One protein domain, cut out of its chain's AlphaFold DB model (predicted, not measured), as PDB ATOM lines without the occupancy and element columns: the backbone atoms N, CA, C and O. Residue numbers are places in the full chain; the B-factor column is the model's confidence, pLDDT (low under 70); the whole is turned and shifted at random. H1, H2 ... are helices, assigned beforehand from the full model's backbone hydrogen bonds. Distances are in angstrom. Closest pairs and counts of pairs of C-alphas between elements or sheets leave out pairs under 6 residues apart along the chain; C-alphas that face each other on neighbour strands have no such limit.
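AT A GLANCE: This is residues 55 to 169 of the 173 residues of the protein "PMT_2 domain-containing protein" of candidate division KSB3 bacterium (UniProt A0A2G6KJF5). Four helices, H1 to H4, make a loose up-and-down bundle with H2 in its middle, and a small fifth helix, H5, stands well away from it at the end of a long unnamed link. H4 is the longest helix, and the free stretches, residues 155 to 161 and 163 to 169, stick out from the rest. The printed part has 115 residues with five named helices, in the order H1 H2 H3 H4 H5, and no named strand: all helix. The whole is loose, with a radius of gyration of the C-alphas of 17.3 A and spans of 54 by 39 by 27 A.

IN THESE COORDINATES: H1 runs from residue 55, C-alpha at (218.620, 302.724, 412.521), to residue 72, 25.9 A. H2 is residues 82 to 95, 20.6 A, and H3 residues 99 to 113, 21.1 A. H4 is residues 115 to 140, 35.9 A. H5 is residues 158 to 168, ending at C-alpha (223.701, 294.754, 381.770).

HOW THE PARTS SIT: H2 is the hub. It touches H1, closest at the C-alphas of Ala 57 and Ala 92, 4.6 A, in a hairpin at a shallow tilt of 21 degrees. With residues 89 to 93 alone it touches H3, another hairpin, closest at the C-alphas of Tyr 93 and Ala 99, 5.2 A. H4, with residues 117 to 129 alone, touches H2 at a steep tilt of 38 degrees, the same way; the C-alphas of Gly 86 and Val 121 are closest, 4.7 A. H3 and H4 form a hairpin, closest at the C-alphas of Leu 110 and Phe 118, 5.4 A. H1 and H4 are apart, and H5 touches no helix. Every O i to N i+4 pair is within hydrogen-bond range in H1, H3 and H5, with 9 of 10 in H2 and 21 of 22 in H4.

THE WHOLE: The C-alphas farthest apart, of Pro 77 and Ile 169, are 54.8 A apart. The printed part has no cut, and the link from H4 to H5, 17 residues, is long. The mean pLDDT of the printed part is 70.2; residues 71 to 80, 95 to 98, 136 to 137 and 139 to 169 are under 70.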
ATOM      1  N   ASN A  55     218.994 301.675 411.565       73.88
ATOM      2  CA  ASN A  55     218.620 302.724 412.521       73.88
ATOM      3  C   ASN A  55     219.619 302.824 413.675       73.88
ATOM      4  O   ASN A  55     219.999 303.919 414.088       73.88
ATOM      5  N   GLY A  56     220.097 301.678 414.164       72.56
ATOM      6  CA  GLY A  56     221.166 301.636 415.161       72.56
ATOM      7  C   GLY A  56     222.475 302.199 414.607       72.56
ATOM      8  O   GLY A  56     223.074 303.085 415.215       72.56
ATOM      9  N   ALA A  57     222.887 301.745 413.416       76.38
ATOM     10  CA  ALA A  57     224.134 302.182 412.792       76.38
ATOM     11  C   ALA A  57     224.171 303.702 412.561       76.38
ATOM     12  O   ALA A  57     225.154 304.350 412.915       76.38
ATOM     13  N   THR A  58     223.098 304.291 412.027       76.12
ATOM     14  CA  THR A  58     223.009 305.741 411.788       76.12
ATOM     15  C   THR A  58     223.074 306.553 413.075       76.12
ATOM     16  O   THR A  58     223.757 307.574 413.105       76.12
ATOM     17  N   LEU A  59     222.417 306.103 414.152       79.38
ATOM     18  CA  LEU A  59     222.453 306.799 415.441       79.38
ATOM     19  C   LEU A  59     223.860 306.789 416.039       79.38
ATOM     20  O   LEU A  59     224.339 307.830 416.489       79.38
ATOM     21  N   PHE A  60     224.549 305.645 416.002       79.62
ATOM     22  CA  PHE A  60     225.922 305.551 416.498       79.62
ATOM     23  C   PHE A  60     226.913 306.354 415.645       79.62
ATOM     24  O   PHE A  60     227.809 306.991 416.200       79.62
ATOM     25  N   ILE A  61     226.727 306.393 414.321       80.25
ATOM     26  CA  ILE A  61     227.517 307.248 413.423       80.25
ATOM     27  C   ILE A  61     227.295 308.728 413.765       80.25
ATOM     28  O   ILE A  61     228.271 309.447 413.987       80.25
ATOM     29  N   LEU A  62     226.042 309.174 413.903       79.94
ATOM     30  CA  LEU A  62     225.718 310.552 414.290       79.94
ATOM     31  C   LEU A  62     226.306 310.913 415.661       79.94
ATOM     32  O   LEU A  62     226.919 311.971 415.794       79.94
ATOM     33  N   LEU A  63     226.221 310.020 416.656       79.81
ATOM     34  CA  LEU A  63     226.855 310.223 417.967       79.81
ATOM     35  C   LEU A  63     228.375 310.350 417.862       79.81
ATOM     36  O   LEU A  63     228.979 311.222 418.492       79.81
ATOM     37  N   SER A  64     229.011 309.478 417.081       79.00
ATOM     38  CA  SER A  64     230.464 309.517 416.909       79.00
ATOM     39  C   SER A  64     230.919 310.829 416.275       79.00
ATOM     40  O   SER A  64     231.904 311.421 416.708       79.00
ATOM     41  N   MET A  65     230.155 311.344 415.315       77.56
ATOM     42  CA  MET A  65     230.474 312.588 414.639       77.56
ATOM     43  C   MET A  65     230.135 313.808 415.518       77.56
ATOM     44  O   MET A  65     230.923 314.748 415.548       77.56
ATOM     45  N   LEU A  66     229.065 313.767 416.327       76.81
ATOM     46  CA  LEU A  66     228.763 314.789 417.345       76.81
ATOM     47  C   LEU A  66     229.887 314.896 418.382       76.81
ATOM     48  O   LEU A  66     230.389 315.984 418.649       76.81
ATOM     49  N   THR A  67     230.315 313.764 418.945       74.00
ATOM     50  CA  THR A  67     231.402 313.733 419.941       74.00
ATOM     51  C   THR A  67     232.730 314.204 419.353       74.00
ATOM     52  O   THR A  67     233.482 314.915 420.019       74.00
ATOM     53  N   MET A  68     232.996 313.872 418.090       75.50
ATOM     54  CA  MET A  68     234.157 314.353 417.346       75.50
ATOM     55  C   MET A  68     234.131 315.874 417.142       75.50
ATOM     56  O   MET A  68     235.163 316.528 417.314       75.50
ATOM     57  N   LEU A  69     232.960 316.429 416.821       74.06
ATOM     58  CA  LEU A  69     232.723 317.868 416.694       74.06
ATOM     59  C   LEU A  69     232.955 318.594 418.029       74.06
ATOM     60  O   LEU A  69     233.756 319.527 418.096       74.06
ATOM     61  N   SER A  70     232.369 318.085 419.117       70.31
ATOM     62  CA  SER A  70     232.527 318.648 420.465       70.31
ATOM     63  C   SER A  70     233.962 318.561 421.002       70.31
ATOM     64  O   SER A  70     234.343 319.337 421.871       70.31
ATOM     65  N   MET A  71     234.787 317.633 420.501       68.69
ATOM     66  CA  MET A  71     236.229 317.582 420.792       68.69
ATOM     67  C   MET A  71     237.062 318.534 419.922       68.69
ATOM     68  O   MET A  71     238.240 318.776 420.221       68.69
ATOM     69  N   HIS A  72     236.498 319.020 418.814       68.88
ATOM     70  CA  HIS A  72     237.164 319.937 417.897       68.88
ATOM     71  C   HIS A  72     237.028 321.399 418.327       68.88
ATOM     72  O   HIS A  72     237.976 322.166 418.133       68.88
ATOM     73  N   GLU A  73     235.898 321.776 418.931       68.81
ATOM     74  CA  GLU A  73     235.710 323.110 419.500       68.81
ATOM     75  C   GLU A  73     236.761 323.375 420.588       68.81
ATOM     76  O   GLU A  73     236.743 322.813 421.680       68.81
ATOM     77  N   ARG A  74     237.733 324.239 420.267       55.50
ATOM     78  CA  ARG A  74     238.895 324.552 421.118       55.50
ATOM     79  C   ARG A  74     238.538 325.256 422.433       55.50
ATOM     80  O   ARG A  74     239.410 325.374 423.287       55.50
ATOM     81  N   SER A  75     237.307 325.741 422.574       50.00
ATOM     82  CA  SER A  75     236.924 326.702 423.613       50.00
ATOM     83  C   SER A  75     236.250 326.078 424.835       50.00
ATOM     84  O   SER A  75     236.123 326.757 425.850       50.00
ATOM     85  N   ALA A  76     235.855 324.804 424.778       50.69
ATOM     86  CA  ALA A  76     235.260 324.106 425.913       50.69
ATOM     87  C   ALA A  76     236.014 322.794 426.184       50.69
ATOM     88  O   ALA A  76     236.309 322.055 425.241       50.69
ATOM     89  N   PRO A  77     236.343 322.464 427.447       49.75
ATOM     90  CA  PRO A  77     236.792 321.119 427.775       49.75
ATOM     91  C   PRO A  77     235.674 320.160 427.370       49.75
ATOM     92  O   PRO A  77     234.576 320.221 427.921       49.75
ATOM     93  N   SER A  78     235.922 319.313 426.365       55.34
ATOM     94  CA  SER A  78     234.897 318.385 425.896       55.34
ATOM     95  C   SER A  78     234.477 317.509 427.072       55.34
ATOM     96  O   SER A  78     235.272 316.713 427.577       55.34
ATOM     97  N   MET A  79     233.229 317.655 427.510       55.78
ATOM     98  CA  MET A  79     232.682 316.912 428.648       55.78
ATOM     99  C   MET A  79     232.630 315.400 428.371       55.78
ATOM    100  O   MET A  79     232.487 314.597 429.287       55.78
ATOM    101  N   VAL A  80     232.782 315.008 427.102       66.00
ATOM    102  CA  VAL A  80     232.753 313.618 426.662       66.00
ATOM    103  C   VAL A  80     234.171 313.033 426.629       66.00
ATOM    104  O   VAL A  80     235.027 313.534 425.899       66.00
ATOM    105  N   PRO A  81     234.441 311.948 427.374       73.88
ATOM    106  CA  PRO A  81     235.708 311.234 427.295       73.88
ATOM    107  C   PRO A  81     235.954 310.631 425.898       73.88
ATOM    108  O   PRO A  81     235.030 310.076 425.302       73.88
ATOM    109  N   PRO A  82     237.207 310.601 425.401       70.12
ATOM    110  CA  PRO A  82     237.557 309.997 424.103       70.12
ATOM    111  C   PRO A  82     237.247 308.498 424.004       70.12
ATOM    112  O   PRO A  82     237.138 307.954 422.909       70.12
ATOM    113  N   TYR A  83     237.057 307.833 425.144       76.38
ATOM    114  CA  TYR A  83     236.668 306.428 425.225       76.38
ATOM    115  C   TYR A  83     235.281 306.168 424.614       76.38
ATOM    116  O   TYR A  83     235.094 305.145 423.957       76.38
ATOM    117  N   PHE A  84     234.340 307.111 424.756       77.44
ATOM    118  CA  PHE A  84     232.992 306.983 424.194       77.44
ATOM    119  C   PHE A  84     232.994 306.997 422.667       77.44
ATOM    120  O   PHE A  84     232.214 306.280 422.053       77.44
ATOM    121  N   LEU A  85     233.909 307.746 422.044       79.31
ATOM    122  CA  LEU A  85     234.018 307.788 420.587       79.31
ATOM    123  C   LEU A  85     234.408 306.414 420.020       79.31
ATOM    124  O   LEU A  85     233.788 305.948 419.069       79.31
ATOM    125  N   GLY A  86     235.368 305.726 420.650       77.25
ATOM    126  CA  GLY A  86     235.726 304.352 420.272       77.25
ATOM    127  C   GLY A  86     234.590 303.352 420.508       77.25
ATOM    128  O   GLY A  86     234.376 302.466 419.683       77.25
ATOM    129  N   LEU A  87     233.813 303.540 421.581       82.06
ATOM    130  CA  LEU A  87     232.632 302.726 421.874       82.06
ATOM    131  C   LEU A  87     231.530 302.914 420.822       82.06
ATOM    132  O   LEU A  87     231.000 301.926 420.327       82.06
ATOM    133  N   PHE A  88     231.224 304.147 420.413       81.19
ATOM    134  CA  PHE A  88     230.224 304.400 419.370       81.19
ATOM    135  C   PHE A  88     230.673 303.901 417.996       81.19
ATOM    136  O   PHE A  88     229.860 303.324 417.279       81.19
ATOM    137  N   LEU A  89     231.959 304.040 417.650       77.75
ATOM    138  CA  LEU A  89     232.519 303.454 416.426       77.75
ATOM    139  C   LEU A  89     232.374 301.928 416.410       77.75
ATOM    140  O   LEU A  89     232.006 301.349 415.388       77.75
ATOM    141  N   PHE A  90     232.650 301.275 417.540       79.62
ATOM    142  CA  PHE A  90     232.503 299.830 417.666       79.62
ATOM    143  C   PHE A  90     231.033 299.393 417.593       79.62
ATOM    144  O   PHE A  90     230.705 298.473 416.844       79.62
ATOM    145  N   SER A  91     230.128 300.090 418.283       77.88
ATOM    146  CA  SER A  91     228.688 299.820 418.207       77.88
ATOM    147  C   SER A  91     228.130 300.036 416.796       77.88
ATOM    148  O   SER A  91     227.323 299.236 416.330       77.88
ATOM    149  N   ALA A  92     228.596 301.062 416.073       77.94
ATOM    150  CA  ALA A  92     228.234 301.275 414.673       77.94
ATOM    151  C   ALA A  92     228.695 300.109 413.784       77.94
ATOM    152  O   ALA A  92     227.924 299.637 412.947       77.94
ATOM    153  N   TYR A  93     229.921 299.618 414.000       75.81
ATOM    154  CA  TYR A  93     230.465 298.453 413.300       75.81
ATOM    155  C   TYR A  93     229.658 297.175 413.578       75.81
ATOM    156  O   TYR A  93     229.341 296.447 412.641       75.81
ATOM    157  N   LEU A  94     229.254 296.937 414.832       72.25
ATOM    158  CA  LEU A  94     228.376 295.815 415.195       72.25
ATOM    159  C   LEU A  94     226.979 295.913 414.569       72.25
ATOM    160  O   LEU A  94     226.345 294.899 414.297       72.25
ATOM    161  N   CYS A  95     226.456 297.119 414.351       69.44
ATOM    162  CA  CYS A  95     225.159 297.261 413.698       69.44
ATOM    163  C   CYS A  95     225.239 296.989 412.188       69.44
ATOM    164  O   CYS A  95     224.293 296.435 411.623       69.44
ATOM    165  N   ARG A  96     226.332 297.378 411.517       66.12
ATOM    166  CA  ARG A  96     226.516 297.139 410.079       66.12
ATOM    167  C   ARG A  96     227.999 297.088 409.683       66.12
ATOM    168  O   ARG A  96     228.722 298.047 409.955       66.12
ATOM    169  N   PRO A  97     228.426 296.088 408.884       65.44
ATOM    170  CA  PRO A  97     229.800 296.015 408.380       65.44
ATOM    171  C   PRO A  97     230.158 297.188 407.452       65.44
ATOM    172  O   PRO A  97     231.316 297.588 407.377       65.44
ATOM    173  N   THR A  98     229.173 297.833 406.811       66.94
ATOM    174  CA  THR A  98     229.395 299.041 405.992       66.94
ATOM    175  C   THR A  98     229.935 300.226 406.800       66.94
ATOM    176  O   THR A  98     230.571 301.114 406.234       66.94
ATOM    177  N   ALA A  99     229.729 300.248 408.123       73.62
ATOM    178  CA  ALA A  99     230.297 301.276 408.995       73.62
ATOM    179  C   ALA A  99     231.824 301.145 409.150       73.62
ATOM    180  O   ALA A  99     232.460 302.091 409.610       73.62
ATOM    181  N   ALA A 100     232.439 300.036 408.715       73.69
ATOM    182  CA  ALA A 100     233.894 299.868 408.708       73.69
ATOM    183  C   ALA A 100     234.607 300.955 407.888       73.69
ATOM    184  O   ALA A 100     235.641 301.470 408.311       73.69
ATOM    185  N   ILE A 101     234.022 301.358 406.753       75.19
ATOM    186  CA  ILE A 101     234.555 302.444 405.913       75.19
ATOM    187  C   ILE A 101     234.561 303.754 406.708       75.19
ATOM    188  O   ILE A 101     235.560 304.471 406.734       75.19
ATOM    189  N   PHE A 102     233.467 304.044 407.417       77.62
ATOM    190  CA  PHE A 102     233.356 305.236 408.253       77.62
ATOM    191  C   PHE A 102     234.357 305.212 409.418       77.62
ATOM    192  O   PHE A 102     235.067 306.191 409.641       77.62
ATOM    193  N   VAL A 103     234.483 304.074 410.108       79.44
ATOM    194  CA  VAL A 103     235.481 303.843 411.167       79.44
ATOM    195  C   VAL A 103     236.898 304.123 410.651       79.44
ATOM    196  O   VAL A 103     237.658 304.848 411.296       79.44
ATOM    197  N   MET A 104     237.241 303.611 409.464       80.56
ATOM    198  CA  MET A 104     238.546 303.825 408.832       80.56
ATOM    199  C   MET A 104     238.805 305.308 408.534       80.56
ATOM    200  O   MET A 104     239.889 305.813 408.839       80.56
ATOM    201  N   LEU A 105     237.813 306.027 407.999       82.75
ATOM    202  CA  LEU A 105     237.916 307.466 407.730       82.75
ATOM    203  C   LEU A 105     238.104 308.283 409.016       82.75
ATOM    204  O   LEU A 105     238.959 309.172 409.063       82.75
ATOM    205  N   VAL A 106     237.362 307.962 410.080       82.31
ATOM    206  CA  VAL A 106     237.498 308.631 411.384       82.31
ATOM    207  C   VAL A 106     238.888 308.396 411.975       82.31
ATOM    208  O   VAL A 106     239.522 309.341 412.455       82.31
ATOM    209  N   PHE A 107     239.406 307.168 411.898       82.31
ATOM    210  CA  PHE A 107     240.767 306.861 412.336       82.31
ATOM    211  C   PHE A 107     241.821 307.634 411.539       82.31
ATOM    212  O   PHE A 107     242.718 308.224 412.148       82.31
ATOM    213  N   ALA A 108     241.695 307.692 410.210       84.06
ATOM    214  CA  ALA A 108     242.597 308.461 409.356       84.06
ATOM    215  C   ALA A 108     242.589 309.958 409.718       84.06
ATOM    216  O   ALA A 108     243.651 310.571 409.857       84.06
ATOM    217  N   TYR A 109     241.408 310.532 409.966       83.44
ATOM    218  CA  TYR A 109     241.281 311.924 410.399       83.44
ATOM    219  C   TYR A 109     241.924 312.171 411.775       83.44
ATOM    220  O   TYR A 109     242.665 313.144 411.960       83.44
ATOM    221  N   LEU A 110     241.677 311.293 412.755       80.94
ATOM    222  CA  LEU A 110     242.260 311.412 414.098       80.94
ATOM    223  C   LEU A 110     243.786 311.294 414.072       80.94
ATOM    224  O   LEU A 110     244.466 312.027 414.797       80.94
ATOM    225  N   LEU A 111     244.326 310.428 413.212       83.19
ATOM    226  CA  LEU A 111     245.765 310.259 413.028       83.19
ATOM    227  C   LEU A 111     246.436 311.546 412.519       83.19
ATOM    228  O   LEU A 111     247.542 311.876 412.956       83.19
ATOM    229  N   GLN A 112     245.763 312.286 411.633       83.56
ATOM    230  CA  GLN A 112     246.263 313.551 411.087       83.56
ATOM    231  C   GLN A 112     246.124 314.721 412.070       83.56
ATOM    232  O   GLN A 112     247.060 315.504 412.225       83.56
ATOM    233  N   LYS A 113     244.981 314.854 412.754       79.38
ATOM    234  CA  LYS A 113     244.708 316.018 413.617       79.38
ATOM    235  C   LYS A 113     245.245 315.872 415.045       79.38
ATOM    236  O   LYS A 113     245.725 316.857 415.607       79.38
ATOM    237  N   LYS A 114     245.106 314.697 415.677       75.12
ATOM    238  CA  LYS A 114     245.303 314.496 417.131       75.12
ATOM    239  C   LYS A 114     245.824 313.078 417.452       75.12
ATOM    240  O   LYS A 114     245.098 312.246 418.000       75.12
ATOM    241  N   ARG A 115     247.117 312.819 417.210       78.38
ATOM    242  CA  ARG A 115     247.762 311.503 417.448       78.38
ATOM    243  C   ARG A 115     247.614 310.946 418.873       78.38
ATOM    244  O   ARG A 115     247.546 309.738 419.052       78.38
ATOM    245  N   THR A 116     247.539 311.799 419.894       75.50
ATOM    246  CA  THR A 116     247.339 311.363 421.290       75.50
ATOM    247  C   THR A 116     245.919 310.863 421.566       75.50
ATOM    248  O   THR A 116     245.743 309.945 422.363       75.50
ATOM    249  N   LEU A 117     244.904 311.427 420.901       77.62
ATOM    250  CA  LEU A 117     243.522 310.938 420.981       77.62
ATOM    251  C   LEU A 117     243.350 309.649 420.181       77.62
ATOM    252  O   LEU A 117     242.666 308.742 420.650       77.62
ATOM    253  N   PHE A 118     244.022 309.545 419.030       81.00
ATOM    254  CA  PHE A 118     244.020 308.344 418.197       81.00
ATOM    255  C   PHE A 118     244.351 307.085 419.006       81.00
ATOM    256  O   PHE A 118     243.575 306.137 418.984       81.00
ATOM    257  N   TRP A 119     245.431 307.107 419.799       80.69
ATOM    258  CA  TRP A 119     245.812 305.959 420.628       80.69
ATOM    259  C   TRP A 119     244.748 305.574 421.660       80.69
ATOM    260  O   TRP A 119     244.520 304.392 421.879       80.69
ATOM    261  N   LYS A 120     244.049 306.543 422.265       83.19
ATOM    262  CA  LYS A 120     242.977 306.247 423.232       83.19
ATOM    263  C   LYS A 120     241.764 305.604 422.557       83.19
ATOM    264  O   LYS A 120     241.219 304.644 423.090       83.19
ATOM    265  N   VAL A 121     241.369 306.128 421.395       81.81
ATOM    266  CA  VAL A 121     240.205 305.661 420.625       81.81
ATOM    267  C   VAL A 121     240.464 304.291 419.999       81.81
ATOM    268  O   VAL A 121     239.592 303.428 420.024       81.81
ATOM    269  N   ILE A 122     241.660 304.067 419.448       84.19
ATOM    270  CA  ILE A 122     241.986 302.773 418.847       84.19
ATOM    271  C   ILE A 122     242.128 301.697 419.917       84.19
ATOM    272  O   ILE A 122     241.659 300.589 419.705       84.19
ATOM    273  N   LEU A 123     242.691 302.022 421.089       85.75
ATOM    274  CA  LEU A 123     242.820 301.066 422.186       85.75
ATOM    275  C   LEU A 123     241.447 300.609 422.690       85.75
ATOM    276  O   LEU A 123     241.240 299.413 422.865       85.75
ATOM    277  N   THR A 124     240.488 301.524 422.879       85.62
ATOM    278  CA  THR A 124     239.125 301.134 423.274       85.62
ATOM    279  C   THR A 124     238.431 300.304 422.215       85.62
ATOM    280  O   THR A 124     237.813 299.296 422.550       85.62
ATOM    281  N   TRP A 125     238.560 300.697 420.949       81.81
ATOM    282  CA  TRP A 125     237.998 299.940 419.838       81.81
ATOM    283  C   TRP A 125     238.576 298.520 419.781       81.81
ATOM    284  O   TRP A 125     237.820 297.560 419.684       81.81
ATOM    285  N   LEU A 126     239.896 298.369 419.934       83.50
ATOM    286  CA  LEU A 126     240.594 297.080 419.896       83.50
ATOM    287  C   LEU A 126     240.240 296.201 421.105       83.50
ATOM    288  O   LEU A 126     240.040 295.003 420.942       83.50
ATOM    289  N   ILE A 127     240.089 296.783 422.302       87.06
ATOM    290  CA  ILE A 127     239.632 296.058 423.501       87.06
ATOM    291  C   ILE A 127     238.219 295.499 423.289       87.06
ATOM    292  O   ILE A 127     237.977 294.319 423.549       87.06
ATOM    293  N   LEU A 128     237.294 296.326 422.795       82.94
ATOM    294  CA  LEU A 128     235.916 295.903 422.537       82.94
ATOM    295  C   LEU A 128     235.847 294.862 421.414       82.94
ATOM    296  O   LEU A 128     235.174 293.841 421.556       82.94
ATOM    297  N   PHE A 129     236.598 295.081 420.335       79.69
ATOM    298  CA  PHE A 129     236.685 294.162 419.206       79.69
ATOM    299  C   PHE A 129     237.298 292.816 419.605       79.69
ATOM    300  O   PHE A 129     236.764 291.768 419.251       79.69
ATOM    301  N   GLY A 130     238.364 292.823 420.407       80.44
ATOM    302  CA  GLY A 130     238.967 291.609 420.957       80.44
ATOM    303  C   GLY A 130     238.010 290.844 421.872       80.44
ATOM    304  O   GLY A 130     237.905 289.623 421.763       80.44
ATOM    305  N   GLY A 131     237.250 291.552 422.716       79.88
ATOM    306  CA  GLY A 131     236.193 290.949 423.532       79.88
ATOM    307  C   GLY A 131     235.098 290.298 422.685       79.88
ATOM    308  O   GLY A 131     234.661 289.187 422.980       79.88
ATOM    309  N   PHE A 132     234.710 290.947 421.587       76.94
ATOM    310  CA  PHE A 132     233.741 290.401 420.644       76.94
ATOM    311  C   PHE A 132     234.265 289.180 419.889       76.94
ATOM    312  O   PHE A 132     233.537 288.200 419.772       76.94
ATOM    313  N   ILE A 133     235.527 289.182 419.449       76.50
ATOM    314  CA  ILE A 133     236.158 287.994 418.851       76.50
ATOM    315  C   ILE A 133     236.162 286.838 419.851       76.50
ATOM    316  O   ILE A 133     235.821 285.716 419.489       76.50
ATOM    317  N   LEU A 134     236.504 287.092 421.116       77.50
ATOM    318  CA  LEU A 134     236.533 286.052 422.144       77.50
ATOM    319  C   LEU A 134     235.137 285.460 422.398       77.50
ATOM    320  O   LEU A 134     234.994 284.245 422.539       77.50
ATOM    321  N   PHE A 135     234.111 286.313 422.422       73.44
ATOM    322  CA  PHE A 135     232.715 285.898 422.536       73.44
ATOM    323  C   PHE A 135     232.260 285.104 421.301       73.44
ATOM    324  O   PHE A 135     231.711 284.012 421.440       73.44
ATOM    325  N   SER A 136     232.576 285.595 420.100       68.38
ATOM    326  CA  SER A 136     232.285 284.923 418.829       68.38
ATOM    327  C   SER A 136     232.943 283.543 418.750       68.38
ATOM    328  O   SER A 136     232.307 282.570 418.356       68.38
ATOM    329  N   LEU A 137     234.197 283.425 419.191       67.75
ATOM    330  CA  LEU A 137     234.926 282.158 419.226       67.75
ATOM    331  C   LEU A 137     234.312 281.153 420.205       67.75
ATOM    332  O   LEU A 137     234.310 279.956 419.914       67.75
ATOM    333  N   ARG A 138     233.796 281.617 421.352       71.00
ATOM    334  CA  ARG A 138     233.147 280.740 422.338       71.00
ATOM    335  C   ARG A 138     231.816 280.192 421.842       71.00
ATOM    336  O   ARG A 138     231.562 279.005 422.029       71.00
ATOM    337  N   GLU A 139     231.000 281.046 421.236       65.69
ATOM    338  CA  GLU A 139     229.620 280.708 420.882       65.69
ATOM    339  C   GLU A 139     229.529 280.056 419.489       65.69
ATOM    340  O   GLU A 139     228.838 279.057 419.311       65.69
ATOM    341  N   TYR A 140     230.276 280.573 418.508       58.62
ATOM    342  CA  TYR A 140     230.150 280.198 417.092       58.62
ATOM    343  C   TYR A 140     231.333 279.375 416.552       58.62
ATOM    344  O   TYR A 140     231.285 278.927 415.409       58.62
ATOM    345  N   ARG A 141     232.411 279.169 417.335       59.16
ATOM    346  CA  ARG A 141     233.683 278.536 416.895       59.16
ATOM    347  C   ARG A 141     234.268 279.118 415.591       59.16
ATOM    348  O   ARG A 141     235.096 278.482 414.943       59.16
ATOM    349  N   GLN A 142     233.875 280.333 415.225       55.88
ATOM    350  CA  GLN A 142     234.356 281.073 414.062       55.88
ATOM    351  C   GLN A 142     234.881 282.439 414.514       55.88
ATOM    352  O   GLN A 142     234.330 283.065 415.424       55.88
ATOM    353  N   LEU A 143     235.975 282.889 413.888       54.28
ATOM    354  CA  LEU A 143     236.643 284.152 414.223       54.28
ATOM    355  C   LEU A 143     235.703 285.350 414.027       54.28
ATOM    356  O   LEU A 143     235.606 286.193 414.914       54.28
ATOM    357  N   LEU A 144     234.979 285.384 412.906       55.22
ATOM    358  CA  LEU A 144     233.906 286.326 412.596       55.22
ATOM    359  C   LEU A 144     232.779 285.553 411.875       55.22
ATOM    360  O   LEU A 144     233.104 284.702 411.046       55.22
ATOM    361  N   PRO A 145     231.489 285.840 412.135       54.22
ATOM    362  CA  PRO A 145     230.384 285.289 411.348       54.22
ATOM    363  C   PRO A 145     230.518 285.670 409.864       54.22
ATOM    364  O   PRO A 145     230.903 286.803 409.571       54.22
ATOM    365  N   ASP A 146     230.123 284.787 408.937       57.06
ATOM    366  CA  ASP A 146     230.197 285.015 407.476       57.06
ATOM    367  C   ASP A 146     229.532 286.324 407.014       57.06
ATOM    368  O   ASP A 146     229.940 286.930 406.028       57.06
ATOM    369  N   TYR A 147     228.565 286.826 407.785       53.31
ATOM    370  CA  TYR A 147     227.903 288.117 407.580       53.31
ATOM    371  C   TYR A 147     228.837 289.344 407.689       53.31
ATOM    372  O   TYR A 147     228.543 290.399 407.130       53.31
ATOM    373  N   TYR A 148     229.953 289.229 408.414       52.59
ATOM    374  CA  TYR A 148     230.975 290.277 408.537       52.59
ATOM    375  C   TYR A 148     232.200 290.026 407.664       52.59
ATOM    376  O   TYR A 148     233.053 290.909 407.534       52.59
ATOM    377  N   LEU A 149     232.321 288.827 407.094       56.25
ATOM    378  CA  LEU A 149     233.405 288.534 406.183       56.25
ATOM    379  C   LEU A 149     233.121 289.249 404.857       56.25
ATOM    380  O   LEU A 149     232.033 289.115 404.298       56.25
ATOM    381  N   PRO A 150     234.106 289.959 404.284       51.06
ATOM    382  CA  PRO A 150     234.000 290.506 402.938       51.06
ATOM    383  C   PRO A 150     233.933 289.409 401.857       51.06
ATOM    384  O   PRO A 150     234.115 289.718 400.696       51.06
ATOM    385  N   GLY A 151     233.645 288.144 402.190       46.50
ATOM    386  CA  GLY A 151     233.485 287.041 401.238       46.50
ATOM    387  C   GLY A 151     232.298 287.186 400.275       46.50
ATOM    388  O   GLY A 151     232.182 286.385 399.358       46.50
ATOM    389  N   GLN A 152     231.445 288.205 400.441       49.66
ATOM    390  CA  GLN A 152     230.475 288.640 399.420       49.66
ATOM    391  C   GLN A 152     231.037 289.701 398.455       49.66
ATOM    392  O   GLN A 152     230.471 289.933 397.391       49.66
ATOM    393  N   LEU A 153     232.163 290.339 398.793       46.59
ATOM    394  CA  LEU A 153     233.022 291.005 397.818       46.59
ATOM    395  C   LEU A 153     233.882 289.893 397.241       46.59
ATOM    396  O   LEU A 153     234.958 289.591 397.759       46.59
ATOM    397  N   GLY A 154     233.308 289.220 396.244       41.19
ATOM    398  CA  GLY A 154     233.881 288.051 395.612       41.19
ATOM    399  C   GLY A 154     235.376 288.213 395.381       41.19
ATOM    400  O   GLY A 154     235.891 289.311 395.133       41.19
ATOM    401  N   SER A 155     236.066 287.078 395.470       45.88
ATOM    402  CA  SER A 155     237.381 286.886 394.869       45.88
ATOM    403  C   SER A 155     237.514 287.785 393.635       45.88
ATOM    404  O   SER A 155     236.587 287.871 392.837       45.88
ATOM    405  N   SER A 156     238.616 288.513 393.486       51.12
ATOM    406  CA  SER A 156     238.840 289.555 392.465       51.12
ATOM    407  C   SER A 156     238.472 289.196 391.009       51.12
ATOM    408  O   SER A 156     238.468 290.072 390.148       51.12
ATOM    409  N   GLN A 157     238.160 287.929 390.718       51.69
ATOM    410  CA  GLN A 157     237.574 287.453 389.465       51.69
ATOM    411  C   GLN A 157     236.055 287.693 389.339       51.69
ATOM    412  O   GLN A 157     235.587 287.921 388.229       51.69
ATOM    413  N   GLU A 158     235.284 287.712 390.427       54.94
ATOM    414  CA  GLU A 158     233.830 287.946 390.418       54.94
ATOM    415  C   GLU A 158     233.443 289.429 390.438       54.94
ATOM    416  O   GLU A 158     232.314 289.765 390.093       54.94
ATOM    417  N   PHE A 159     234.366 290.336 390.781       58.28
ATOM    418  CA  PHE A 159     234.103 291.781 390.763       58.28
ATOM    419  C   PHE A 159     233.676 292.263 389.368       58.28
ATOM    420  O   PHE A 159     232.706 293.006 389.240       58.28
ATOM    421  N   TRP A 160     234.350 291.790 388.312       59.53
ATOM    422  CA  TRP A 160     233.999 292.127 386.929       59.53
ATOM    423  C   TRP A 160     232.674 291.504 386.495       59.53
ATOM    424  O   TRP A 160     231.898 292.162 385.807       59.53
ATOM    425  N   THR A 161     232.379 290.281 386.936       61.38
ATOM    426  CA  THR A 161     231.126 289.581 386.629       61.38
ATOM    427  C   THR A 161     229.932 290.214 387.348       61.38
ATOM    428  O   THR A 161     228.876 290.379 386.745       61.38
ATOM    429  N   ALA A 162     230.101 290.649 388.601       58.00
ATOM    430  CA  ALA A 162     229.085 291.363 389.376       58.00
ATOM    431  C   ALA A 162     228.858 292.798 388.869       58.00
ATOM    432  O   ALA A 162     227.733 293.301 388.912       58.00
ATOM    433  N   LEU A 163     229.905 293.453 388.351       63.84
ATOM    434  CA  LEU A 163     229.797 294.755 387.690       63.84
ATOM    435  C   LEU A 163     229.064 294.631 386.345       63.84
ATOM    436  O   LEU A 163     228.161 295.417 386.073       63.84
ATOM    437  N   TYR A 164     229.396 293.617 385.536       63.91
ATOM    438  CA  TYR A 164     228.675 293.312 384.293       63.91
ATOM    439  C   TYR A 164     227.221 292.913 384.562       63.91
ATOM    440  O   TYR A 164     226.330 293.378 383.860       63.91
ATOM    441  N   GLY A 165     226.969 292.115 385.602       61.47
ATOM    442  CA  GLY A 165     225.622 291.741 386.023       61.47
ATOM    443  C   GLY A 165     224.770 292.955 386.400       61.47
ATOM    444  O   GLY A 165     223.662 293.095 385.904       61.47
ATOM    445  N   ASN A 166     225.303 293.891 387.189       62.38
ATOM    446  CA  ASN A 166     224.555 295.095 387.578       62.38
ATOM    447  C   ASN A 166     224.407 296.141 386.459       62.38
ATOM    448  O   ASN A 166     223.473 296.935 386.500       62.38
ATOM    449  N   LEU A 167     225.318 296.185 385.478       65.12
ATOM    450  CA  LEU A 167     225.245 297.145 384.365       65.12
ATOM    451  C   LEU A 167     224.413 296.649 383.178       65.12
ATOM    452  O   LEU A 167     223.877 297.476 382.444       65.12
ATOM    453  N   PHE A 168     224.324 295.333 382.965       59.41
ATOM    454  CA  PHE A 168     223.701 294.754 381.770       59.41
ATOM    455  C   PHE A 168     222.472 293.884 382.039       59.41
ATOM    456  O   PHE A 168     221.832 293.472 381.072       59.41
ATOM    457  N   ILE A 169     222.109 293.615 383.296       57.19
ATOM    458  CA  ILE A 169     220.853 292.931 383.622       57.19
ATOM    459  C   ILE A 169     219.819 294.004 383.987       57.19
ATOM    460  O   ILE A 169     219.822 294.493 385.117       57.19
TER     461      ILE A 169